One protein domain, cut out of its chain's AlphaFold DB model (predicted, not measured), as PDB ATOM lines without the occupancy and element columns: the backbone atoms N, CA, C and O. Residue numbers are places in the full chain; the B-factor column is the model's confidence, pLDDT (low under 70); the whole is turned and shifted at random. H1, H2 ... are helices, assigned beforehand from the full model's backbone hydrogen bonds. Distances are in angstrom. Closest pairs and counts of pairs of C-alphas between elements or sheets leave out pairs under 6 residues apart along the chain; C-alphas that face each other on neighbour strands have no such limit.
ATOM      1  N   GLU A 603      77.373 119.541  86.990       54.75
ATOM      2  CA  GLU A 603      76.955 118.137  86.909       54.75
ATOM      3  C   GLU A 603      78.130 117.178  87.132       54.75
ATOM      4  O   GLU A 603      77.980 116.156  87.800       54.75
ATOM      5  N   GLU A 604      79.323 117.518  86.644       53.50
ATOM      6  CA  GLU A 604      80.545 116.736  86.847       53.50
ATOM      7  C   GLU A 604      81.080 116.856  88.287       53.50
ATOM      8  O   GLU A 604      81.539 115.874  88.878       53.50
ATOM      9  N   ALA A 605      80.932 118.030  88.907       53.12
ATOM     10  CA  ALA A 605      81.196 118.233  90.331       53.12
ATOM     11  C   ALA A 605      80.216 117.439  91.218       53.12
ATOM     12  O   ALA A 605      80.617 116.870  92.235       53.12
ATOM     13  N   GLN A 606      78.942 117.334  90.822       53.84
ATOM     14  CA  GLN A 606      77.981 116.456  91.492       53.84
ATOM     15  C   GLN A 606      78.318 114.976  91.286       53.84
ATOM     16  O   GLN A 606      78.287 114.224  92.258       53.84
ATOM     17  N   ARG A 607      78.691 114.556  90.069       57.00
ATOM     18  CA  ARG A 607      79.054 113.158  89.769       57.00
ATOM     19  C   ARG A 607      80.283 112.695  90.553       57.00
ATOM     20  O   ARG A 607      80.207 111.677  91.239       57.00
ATOM     21  N   SER A 608      81.353 113.487  90.565       54.94
ATOM     22  CA  SER A 608      82.552 113.213  91.377       54.94
ATOM     23  C   SER A 608      82.259 113.212  92.888       54.94
ATOM     24  O   SER A 608      82.772 112.371  93.626       54.94
ATOM     25  N   GLY A 609      81.347 114.069  93.365       53.28
ATOM     26  CA  GLY A 609      80.829 114.016  94.740       53.28
ATOM     27  C   GLY A 609      79.956 112.784  95.045       53.28
ATOM     28  O   GLY A 609      79.893 112.322  96.192       53.28
ATOM     29  N   THR A 610      79.285 112.208  94.043       54.94
ATOM     30  CA  THR A 610      78.494 110.970  94.183       54.94
ATOM     31  C   THR A 610      79.320 109.685  94.095       54.94
ATOM     32  O   THR A 610      78.911 108.691  94.690       54.94
ATOM     33  N   GLU A 611      80.495 109.700  93.460       58.00
ATOM     34  CA  GLU A 611      81.391 108.530  93.362       58.00
ATOM     35  C   GLU A 611      82.001 108.108  94.712       58.00
ATOM     36  O   GLU A 611      82.312 106.934  94.933       58.00
ATOM     37  N   LEU A 612      82.078 109.022  95.685       65.44
ATOM     38  CA  LEU A 612      82.433 108.712  97.074       65.44
ATOM     39  C   LEU A 612      81.229 108.146  97.837       65.44
ATOM     40  O   LEU A 612      80.716 108.761  98.778       65.44
ATOM     41  N   SER A 613      80.752 106.972  97.420       75.75
ATOM     42  CA  SER A 613      79.698 106.252  98.139       75.75
ATOM     43  C   SER A 613      80.070 106.074  99.623       75.75
ATOM     44  O   SER A 613      81.251 105.947  99.965       75.75
ATOM     45  N   GLN A 614      79.076 106.022 100.520       80.69
ATOM     46  CA  GLN A 614      79.312 105.799 101.957       80.69
ATOM     47  C   GLN A 614      80.149 104.531 102.209       80.69
ATOM     48  O   GLN A 614      80.997 104.511 103.097       80.69
ATOM     49  N   GLN A 615      79.953 103.489 101.393       79.50
ATOM     50  CA  GLN A 615      80.712 102.240 101.474       79.50
ATOM     51  C   GLN A 615      82.184 102.425 101.085       79.50
ATOM     52  O   GLN A 615      83.062 101.852 101.725       79.50
ATOM     53  N   THR A 616      82.467 103.233 100.062       81.19
ATOM     54  CA  THR A 616      83.841 103.553  99.651       81.19
ATOM     55  C   THR A 616      84.561 104.337 100.746       81.19
ATOM     56  O   THR A 616      85.691 104.003 101.095       81.19
ATOM     57  N   LEU A 617      83.889 105.332 101.337       82.19
ATOM     58  CA  LEU A 617      84.432 106.098 102.459       82.19
ATOM     59  C   LEU A 617      84.689 105.215 103.683       82.19
ATOM     60  O   LEU A 617      85.747 105.346 104.287       82.19
ATOM     61  N   GLN A 618      83.790 104.280 104.005       87.44
ATOM     62  CA  GLN A 618      84.006 103.331 105.100       87.44
ATOM     63  C   GLN A 618      85.217 102.425 104.840       87.44
ATOM     64  O   GLN A 618      86.053 102.280 105.719       87.44
ATOM     65  N   ARG A 619      85.386 101.889 103.622       85.44
ATOM     66  CA  ARG A 619      86.556 101.053 103.279       85.44
ATOM     67  C   ARG A 619      87.881 101.804 103.407       85.44
ATOM     68  O   ARG A 619      88.857 101.243 103.899       85.44
ATOM     69  N   LEU A 620      87.926 103.053 102.943       86.25
ATOM     70  CA  LEU A 620      89.114 103.901 103.078       86.25
ATOM     71  C   LEU A 620      89.376 104.251 104.546       86.25
ATOM     72  O   LEU A 620      90.526 104.249 104.975       86.25
ATOM     73  N   PHE A 621      88.313 104.502 105.312       90.44
ATOM     74  CA  PHE A 621      88.406 104.761 106.742       90.44
ATOM     75  C   PHE A 621      88.964 103.555 107.489       90.44
ATOM     76  O   PHE A 621      89.917 103.714 108.237       90.44
ATOM     77  N   ASP A 622      88.449 102.351 107.228       90.00
ATOM     78  CA  ASP A 622      88.892 101.109 107.867       90.00
ATOM     79  C   ASP A 622      90.358 100.779 107.534       90.00
ATOM     80  O   ASP A 622      91.109 100.336 108.405       90.00
ATOM     81  N   ARG A 623      90.792 101.048 106.293       89.50
ATOM     82  CA  ARG A 623      92.196 100.915 105.872       89.50
ATOM     83  C   ARG A 623      93.112 101.829 106.685       89.50
ATOM     84  O   ARG A 623      94.123 101.370 107.210       89.50
ATOM     85  N   ASP A 624      92.773 103.113 106.769       87.44
ATOM     86  CA  ASP A 624      93.616 104.105 107.437       87.44
ATOM     87  C   ASP A 624      93.549 103.947 108.969       87.44
ATOM     88  O   ASP A 624      94.564 104.097 109.645       87.44
ATOM     89  N   LYS A 625      92.391 103.534 109.504       88.69
ATOM     90  CA  LYS A 625      92.183 103.081 110.890       88.69
ATOM     91  C   LYS A 625      93.139 101.949 111.265       88.69
ATOM     92  O   LYS A 625      93.714 101.983 112.348       88.69
ATOM     93  N   ALA A 626      93.331 100.963 110.385       84.25
ATOM     94  CA  ALA A 626      94.206  99.820 110.650       84.25
ATOM     95  C   ALA A 626      95.700 100.191 110.717       84.25
ATOM     96  O   ALA A 626      96.469  99.478 111.356       84.25
ATOM     97  N   GLY A 627      96.110 101.285 110.067       83.38
ATOM     98  CA  GLY A 627      97.493 101.774 110.068       83.38
ATOM     99  C   GLY A 627      97.761 102.943 111.020       83.38
ATOM    100  O   GLY A 627      98.892 103.431 111.067       83.38
ATOM    101  N   TYR A 628      96.747 103.434 111.737       85.62
ATOM    102  CA  TYR A 628      96.885 104.602 112.599       85.62
ATOM    103  C   TYR A 628      97.408 104.232 113.988       85.62
ATOM    104  O   TYR A 628      96.840 103.387 114.684       85.62
ATOM    105  N   HIS A 629      98.451 104.945 114.407       86.19
ATOM    106  CA  HIS A 629      98.981 104.925 115.763       86.19
ATOM    107  C   HIS A 629      99.049 106.358 116.293       86.19
ATOM    108  O   HIS A 629      99.411 107.281 115.556       86.19
ATOM    109  N   THR A 630      98.705 106.553 117.565       82.00
ATOM    110  CA  THR A 630      98.927 107.843 118.234       82.00
ATOM    111  C   THR A 630     100.435 108.113 118.384       82.00
ATOM    112  O   THR A 630     101.236 107.183 118.254       82.00
ATOM    113  N   PRO A 631     100.863 109.358 118.680       79.88
ATOM    114  CA  PRO A 631     102.274 109.668 118.949       79.88
ATOM    115  C   PRO A 631     102.902 108.798 120.050       79.88
ATOM    116  O   PRO A 631     104.099 108.533 120.013       79.88
ATOM    117  N   ASP A 632     102.076 108.297 120.972       84.69
ATOM    118  CA  ASP A 632     102.479 107.420 122.075       84.69
ATOM    119  C   ASP A 632     102.496 105.926 121.682       84.69
ATOM    120  O   ASP A 632     102.657 105.054 122.532       84.69
ATOM    121  N   GLY A 633     102.273 105.603 120.402       86.12
ATOM    122  CA  GLY A 633     102.300 104.242 119.858       86.12
ATOM    123  C   GLY A 633     101.022 103.419 120.066       86.12
ATOM    124  O   GLY A 633     100.963 102.274 119.611       86.12
ATOM    125  N   ARG A 634      99.981 103.976 120.702       87.88
ATOM    126  CA  ARG A 634      98.696 103.284 120.919       87.88
ATOM    127  C   ARG A 634      97.974 103.059 119.590       87.88
ATOM    128  O   ARG A 634      97.898 103.971 118.765       87.88
ATOM    129  N   GLY A 635      97.460 101.847 119.375       87.62
ATOM    130  CA  GLY A 635      96.674 101.508 118.185       87.62
ATOM    131  C   GLY A 635      95.197 101.880 118.343       87.62
ATOM    132  O   GLY A 635      94.748 102.241 119.428       87.62
ATOM    133  N   TRP A 636      94.407 101.737 117.274       89.69
ATOM    134  CA  TRP A 636      92.975 102.088 117.272       89.69
ATOM    135  C   TRP A 636      92.162 101.477 118.428       89.69
ATOM    136  O   TRP A 636      91.256 102.113 118.969       89.69
ATOM    137  N   ALA A 637      92.471 100.232 118.804       89.75
ATOM    138  CA  ALA A 637      91.773  99.516 119.872       89.75
ATOM    139  C   ALA A 637      91.934 100.194 121.244       89.75
ATOM    140  O   ALA A 637      90.999 100.156 122.043       89.75
ATOM    141  N   ASP A 638      93.064 100.867 121.462       89.50
ATOM    142  CA  ASP A 638      93.453 101.500 122.727       89.50
ATOM    143  C   ASP A 638      93.050 102.983 122.804       89.50
ATOM    144  O   ASP A 638      93.282 103.645 123.819       89.50
ATOM    145  N   MET A 639      92.480 103.521 121.720       89.31
ATOM    146  CA  MET A 639      91.953 104.883 121.668       89.31
ATOM    147  C   MET A 639      90.552 104.936 122.271       89.31
ATOM    148  O   MET A 639      89.710 104.081 121.962       89.31
ATOM    149  N   ASP A 640      90.275 105.962 123.072       91.81
ATOM    150  CA  ASP A 640      88.927 106.207 123.586       91.81
ATOM    151  C   ASP A 640      87.977 106.742 122.490       91.81
ATOM    152  O   ASP A 640      88.379 107.074 121.372       91.81
ATOM    153  N   MET A 641      86.672 106.805 122.780       89.00
ATOM    154  CA  MET A 641      85.689 107.269 121.790       89.00
ATOM    155  C   MET A 641      85.871 108.738 121.385       89.00
ATOM    156  O   MET A 641      85.522 109.093 120.257       89.00
ATOM    157  N   GLY A 642      86.414 109.585 122.260       88.94
ATOM    158  CA  GLY A 642      86.729 110.979 121.949       88.94
ATOM    159  C   GLY A 642      87.897 111.079 120.971       88.94
ATOM    160  O   GLY A 642      87.788 111.765 119.956       88.94
ATOM    161  N   GLU A 643      88.965 110.321 121.210       87.69
ATOM    162  CA  GLU A 643      90.138 110.217 120.336       87.69
ATOM    163  C   GLU A 643      89.763 109.640 118.957       87.69
ATOM    164  O   GLU A 643      90.173 110.177 117.926       87.69
ATOM    165  N   ARG A 644      88.914 108.602 118.906       90.75
ATOM    166  CA  ARG A 644      88.403 108.024 117.642       90.75
ATOM    167  C   ARG A 644      87.539 109.006 116.854       90.75
ATOM    168  O   ARG A 644      87.628 109.067 115.627       90.75
ATOM    169  N   THR A 645      86.713 109.782 117.553       86.38
ATOM    170  CA  THR A 645      85.892 110.836 116.942       86.38
ATOM    171  C   THR A 645      86.780 111.958 116.406       86.38
ATOM    172  O   THR A 645      86.632 112.352 115.253       86.38
ATOM    173  N   GLY A 646      87.781 112.389 117.181       84.44
ATOM    174  CA  GLY A 646      88.771 113.376 116.752       84.44
ATOM    175  C   GLY A 646      89.573 112.924 115.529       84.44
ATOM    176  O   GLY A 646      89.789 113.713 114.604       84.44
ATOM    177  N   PHE A 647      89.951 111.643 115.462       88.06
ATOM    178  CA  PHE A 647      90.551 111.070 114.258       88.06
ATOM    179  C   PHE A 647      89.586 111.140 113.075       88.06
ATOM    180  O   PHE A 647      89.947 111.700 112.052       88.06
ATOM    181  N   ARG A 648      88.349 110.644 113.199       91.00
ATOM    182  CA  ARG A 648      87.348 110.671 112.115       91.00
ATOM    183  C   ARG A 648      87.093 112.078 111.574       91.00
ATOM    184  O   ARG A 648      86.993 112.259 110.360       91.00
ATOM    185  N   ASP A 649      87.004 113.060 112.462       84.44
ATOM    186  CA  ASP A 649      86.677 114.437 112.103       84.44
ATOM    187  C   ASP A 649      87.867 115.139 111.416       84.44
ATOM    188  O   ASP A 649      87.682 115.905 110.465       84.44
ATOM    189  N   SER A 650      89.103 114.820 111.824       84.12
ATOM    190  CA  SER A 650      90.339 115.324 111.195       84.12
ATOM    191  C   SER A 650      90.813 114.493 109.990       84.12
ATOM    192  O   SER A 650      91.604 114.969 109.163       84.12
ATOM    193  N   TRP A 651      90.310 113.268 109.851       86.88
ATOM    194  CA  TRP A 651      90.699 112.322 108.818       86.88
ATOM    195  C   TRP A 651      90.205 112.777 107.449       86.88
ATOM    196  O   TRP A 651      89.030 113.076 107.237       86.88
ATOM    197  N   ASN A 652      91.126 112.825 106.494       82.69
ATOM    198  CA  ASN A 652      90.861 113.108 105.092       82.69
ATOM    199  C   ASN A 652      91.706 112.127 104.277       82.69
ATOM    200  O   ASN A 652      92.930 112.305 104.261       82.69
ATOM    201  N   PRO A 653      91.105 111.115 103.625       80.12
ATOM    202  CA  PRO A 653      91.876 110.146 102.860       80.12
ATOM    203  C   PRO A 653      92.611 110.854 101.724       80.12
ATOM    204  O   PRO A 653      92.118 111.835 101.159       80.12
ATOM    205  N   SER A 654      93.804 110.363 101.391       72.50
ATOM    206  CA  SER A 654      94.673 110.962 100.369       72.50
ATOM    207  C   SER A 654      93.984 111.101  99.004       72.50
ATOM    208  O   SER A 654      94.242 112.038  98.257       72.50
ATOM    209  N   GLU A 655      93.048 110.204  98.721       70.38
ATOM    210  CA  GLU A 655      92.216 110.143  97.530       70.38
ATOM    211  C   GLU A 655      91.232 111.320  97.477       70.38
ATOM    212  O   GLU A 655      91.086 111.954  96.437       70.38
ATOM    213  N   VAL A 656      90.633 111.692  98.615       66.81
ATOM    214  CA  VAL A 656      89.780 112.889  98.732       66.81
ATOM    215  C   VAL A 656      90.636 114.155  98.784       66.81
ATOM    216  O   VAL A 656      90.278 115.155  98.159       66.81
ATOM    217  N   ARG A 657      91.806 114.106  99.444       63.97
ATOM    218  CA  ARG A 657      92.765 115.221  99.455       63.97
ATOM    219  C   ARG A 657      93.203 115.591  98.048       63.97
ATOM    220  O   ARG A 657      93.157 116.769  97.727       63.97
ATOM    221  N   ARG A 658      93.513 114.617  97.187       55.16
ATOM    222  CA  ARG A 658      93.875 114.859  95.779       55.16
ATOM    223  C   ARG A 658      92.784 115.608  95.016       55.16
ATOM    224  O   ARG A 658      93.104 116.564  94.322       55.16
ATOM    225  N   HIS A 659      91.510 115.263  95.211       52.53
ATOM    226  CA  HIS A 659      90.394 116.000  94.601       52.53
ATOM    227  C   HIS A 659      90.204 117.410  95.177       52.53
ATOM    228  O   HIS A 659      89.773 118.307  94.458       52.53
ATOM    229  N   THR A 660      90.541 117.636  96.450       51.59
ATOM    230  CA  THR A 660      90.498 118.977  97.058       51.59
ATOM    231  C   THR A 660      91.767 119.804  96.823       51.59
ATOM    232  O   THR A 660      91.711 121.028  96.885       51.59
ATOM    233  N   GLU A 661      92.911 119.191  96.521       51.03
ATOM    234  CA  GLU A 661      94.215 119.849  96.351       51.03
ATOM    235  C   GLU A 661      94.532 120.203  94.888       51.03
ATOM    236  O   GLU A 661      95.445 120.997  94.657       51.03
ATOM    237  N   THR A 662      93.751 119.727  93.907       51.03
ATOM    238  CA  THR A 662      93.873 120.127  92.490       51.03
ATOM    239  C   THR A 662      93.857 121.652  92.348       51.03
ATOM    240  O   THR A 662      92.899 122.337  92.714       51.03
ATOM    241  N   ARG A 663      94.955 122.235  91.857       44.66
ATOM    242  CA  ARG A 663      95.203 123.689  91.786       44.66
ATOM    243  C   ARG A 663      94.426 124.394  90.659       44.66
ATOM    244  O   ARG A 663      94.975 125.233  89.955       44.66
ATOM    245  N   GLY A 664      93.140 124.093  90.494       45.97
ATOM    246  CA  GLY A 664      92.261 124.871  89.622       45.97
ATOM    247  C   GLY A 664      91.914 126.217  90.268       45.97
ATOM    248  O   GLY A 664      91.322 126.242  91.345       45.97
ATOM    249  N   PHE A 665      92.267 127.332  89.620       45.16
ATOM    250  CA  PHE A 665      91.927 128.699  90.059       45.16
ATOM    251  C   PHE A 665      90.570 129.207  89.514       45.16
ATOM    252  O   PHE A 665      90.254 130.386  89.642       45.16
ATOM    253  N   GLY A 666      89.746 128.334  88.922       47.66
ATOM    254  CA  GLY A 666      88.426 128.690  88.388       47.66
ATOM    255  C   GLY A 666      87.310 128.700  89.444       47.66
ATOM    256  O   GLY A 666      87.327 127.910  90.390       47.66
ATOM    257  N   LEU A 667      86.292 129.546  89.244       41.59
ATOM    258  CA  LEU A 667      85.092 129.649  90.093       41.59
ATOM    259  C   LEU A 667      84.423 128.282  90.345       41.59
ATOM    260  O   LEU A 667      84.021 127.982  91.468       41.59
ATOM    261  N   TRP A 668      84.372 127.420  89.327       46.69
ATOM    262  CA  TRP A 668      83.785 126.078  89.417       46.69
ATOM    263  C   TRP A 668      84.631 125.087  90.223       46.69
ATOM    264  O   TRP A 668      84.073 124.261  90.942       46.69
ATOM    265  N   ALA A 669      85.960 125.219  90.206       51.56
ATOM    266  CA  ALA A 669      86.845 124.427  91.060       51.56
ATOM    267  C   ALA A 669      86.687 124.815  92.542       51.56
ATOM    268  O   ALA A 669      86.709 123.950  93.420       51.56
ATOM    269  N   LEU A 670      86.466 126.105  92.831       50.16
ATOM    270  CA  LEU A 670      86.146 126.583  94.181       50.16
ATOM    271  C   LEU A 670      84.775 126.075  94.658       50.16
ATOM    272  O   LEU A 670      84.659 125.615  95.795       50.16
ATOM    273  N   LEU A 671      83.759 126.089  93.789       47.69
ATOM    274  CA  LEU A 671      82.430 125.553  94.100       47.69
ATOM    275  C   LEU A 671      82.459 124.030  94.313       47.69
ATOM    276  O   LEU A 671      81.901 123.531  95.289       47.69
ATOM    277  N   GLY A 672      83.166 123.298  93.449       52.16
ATOM    278  CA  GLY A 672      83.352 121.851  93.561       52.16
ATOM    279  C   GLY A 672      84.056 121.451  94.858       52.16
ATOM    280  O   GLY A 672      83.626 120.509  95.519       52.16
ATOM    281  N   ARG A 673      85.067 122.217  95.295       59.19
ATOM    282  CA  ARG A 673      85.718 122.041  96.607       59.19
ATOM    283  C   ARG A 673      84.754 122.227  97.771       59.19
ATOM    284  O   ARG A 673      84.752 121.403  98.681       59.19
ATOM    285  N   ALA A 674      83.943 123.284  97.751       53.69
ATOM    286  CA  ALA A 674      82.980 123.557  98.817       53.69
ATOM    287  C   ALA A 674      81.919 122.448  98.918       53.69
ATOM    288  O   ALA A 674      81.618 121.982 100.018       53.69
ATOM    289  N   ILE A 675      81.415 121.971  97.775       56.06
ATOM    290  CA  ILE A 675      80.432 120.882  97.699       56.06
ATOM    291  C   ILE A 675      81.056 119.551  98.140       56.06
ATOM    292  O   ILE A 675      80.470 118.849  98.961       56.06
ATOM    293  N   ALA A 676      82.256 119.212  97.660       58.09
ATOM    294  CA  ALA A 676      82.961 117.995  98.062       58.09
ATOM    295  C   ALA A 676      83.280 117.993  99.564       58.09
ATOM    296  O   ALA A 676      83.101 116.976 100.234       58.09
ATOM    297  N   TRP A 677      83.689 119.139 100.119       60.91
ATOM    298  CA  TRP A 677      83.958 119.280 101.546       60.91
ATOM    299  C   TRP A 677      82.680 119.123 102.381       60.91
ATOM    300  O   TRP A 677      82.675 118.311 103.308       60.91
ATOM    301  N   ALA A 678      81.585 119.793 102.002       60.09
ATOM    302  CA  ALA A 678      80.285 119.693 102.672       60.09
ATOM    303  C   ALA A 678      79.671 118.281 102.597       60.09
ATOM    304  O   ALA A 678      79.176 117.761 103.595       60.09
ATOM    305  N   LEU A 679      79.752 117.614 101.440       61.31
ATOM    306  CA  LEU A 679      79.282 116.233 101.286       61.31
ATOM    307  C   LEU A 679      80.160 115.245 102.062       61.31
ATOM    308  O   LEU A 679      79.648 114.281 102.633       61.31
ATOM    309  N   SER A 680      81.477 115.474 102.107       66.44
ATOM    310  CA  SER A 680      82.389 114.624 102.872       66.44
ATOM    311  C   SER A 680      82.168 114.760 104.377       66.44
ATOM    312  O   SER A 680      82.171 113.745 105.065       66.44
ATOM    313  N   SER A 681      81.925 115.966 104.902       69.75
ATOM    314  CA  SER A 681      81.715 116.182 106.337       69.75
ATOM    315  C   SER A 681      80.407 115.551 106.819       69.75
ATOM    316  O   SER A 681      80.399 114.864 107.841       69.75
ATOM    317  N   GLU A 682      79.326 115.663 106.041       76.25
ATOM    318  CA  GLU A 682      78.053 115.013 106.368       76.25
ATOM    319  C   GLU A 682      78.161 113.475 106.334       76.25
ATOM    320  O   GLU A 682      77.623 112.779 107.200       76.25
ATOM    321  N   ARG A 683      78.889 112.924 105.352       78.62
ATOM    322  CA  ARG A 683      79.099 111.471 105.211       78.62
ATOM    323  C   ARG A 683      80.079 110.905 106.238       78.62
ATOM    324  O   ARG A 683      79.882 109.778 106.697       78.62
ATOM    325  N   LYS A 684      81.085 111.678 106.662       81.44
ATOM    326  CA  LYS A 684      82.020 111.287 107.730       81.44
ATOM    327  C   LYS A 684      81.316 111.049 109.054       81.44
ATOM    328  O   LYS A 684      81.620 110.068 109.721       81.44
ATOM    329  N   ASN A 685      80.312 111.855 109.390       82.12
ATOM    330  CA  ASN A 685      79.525 111.660 110.611       82.12
ATOM    331  C   ASN A 685      78.779 110.312 110.649       82.12
ATOM    332  O   ASN A 685      78.384 109.866 111.724       82.12
ATOM    333  N   LYS A 686      78.615 109.655 109.494       84.81
ATOM    334  CA  LYS A 686      77.978 108.340 109.335       84.81
ATOM    335  C   LYS A 686      78.991 107.179 109.273       84.81
ATOM    336  O   LYS A 686      78.582 106.049 109.016       84.81
TER     337      LYS A 686
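What this domain is: This is residues 603 to 686 of the 690 residues of an uncharacterized protein of Candidatus Parcubacteria bacterium (UniProt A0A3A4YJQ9). An elongated helical body is built on the long helix H5, with H1 packed on it at one end of the body and H4, nearer the middle, also packed on it; H2 lies beyond the middle, and H3 lies toward the other end, where residues 628 to 640 form a long loop. The 84 printed residues hold five named helices, H1 to H5, and no named strand: all helix. The whole is only just loose, close to compact: radius of gyration of the C-alphas 14.5 A, spans 43 by 24 by 19 A.

Where its parts are: H1, residues 603 to 611, starts at C-alpha (76.955, 118.137, 86.909). H2 is residues 614 to 627, 20.3 A; H3 641 to 650, 14.1 A; H4 654 to 661. H5, residues 667 to 684, 25.6 A, ends at C-alpha (82.020, 111.287, 107.730).

How they stand to each other: H1 touches residues 672 to 679 of H5, the same way at a shallow 25 degrees; the closest C-alphas, Ala 605 and Gly 672, are 5.3 A apart. H4 and H5 form a hairpin, the closest C-alphas, Thr 660 and Arg 673, 5.7 A apart. H3 and H5 only just touch, only at their ends, with 3 pairs of C-alphas within 8 A; the closest are Arg 648 and Lys 684, 6.9 A. H2 is close to but not clearly touching H5, the closest C-alphas being Gln 614 and Arg 683, 6.5 A. Every O i to N i+4 pair is within hydrogen-bond range in H1, H2, H3 and H5, and 3 of 4 in H4.

The domain as a whole: The printed part has no cut; the link H2 to H3 is long. pLDDT is under 70 at residues 603 to 612 and 656 to 681.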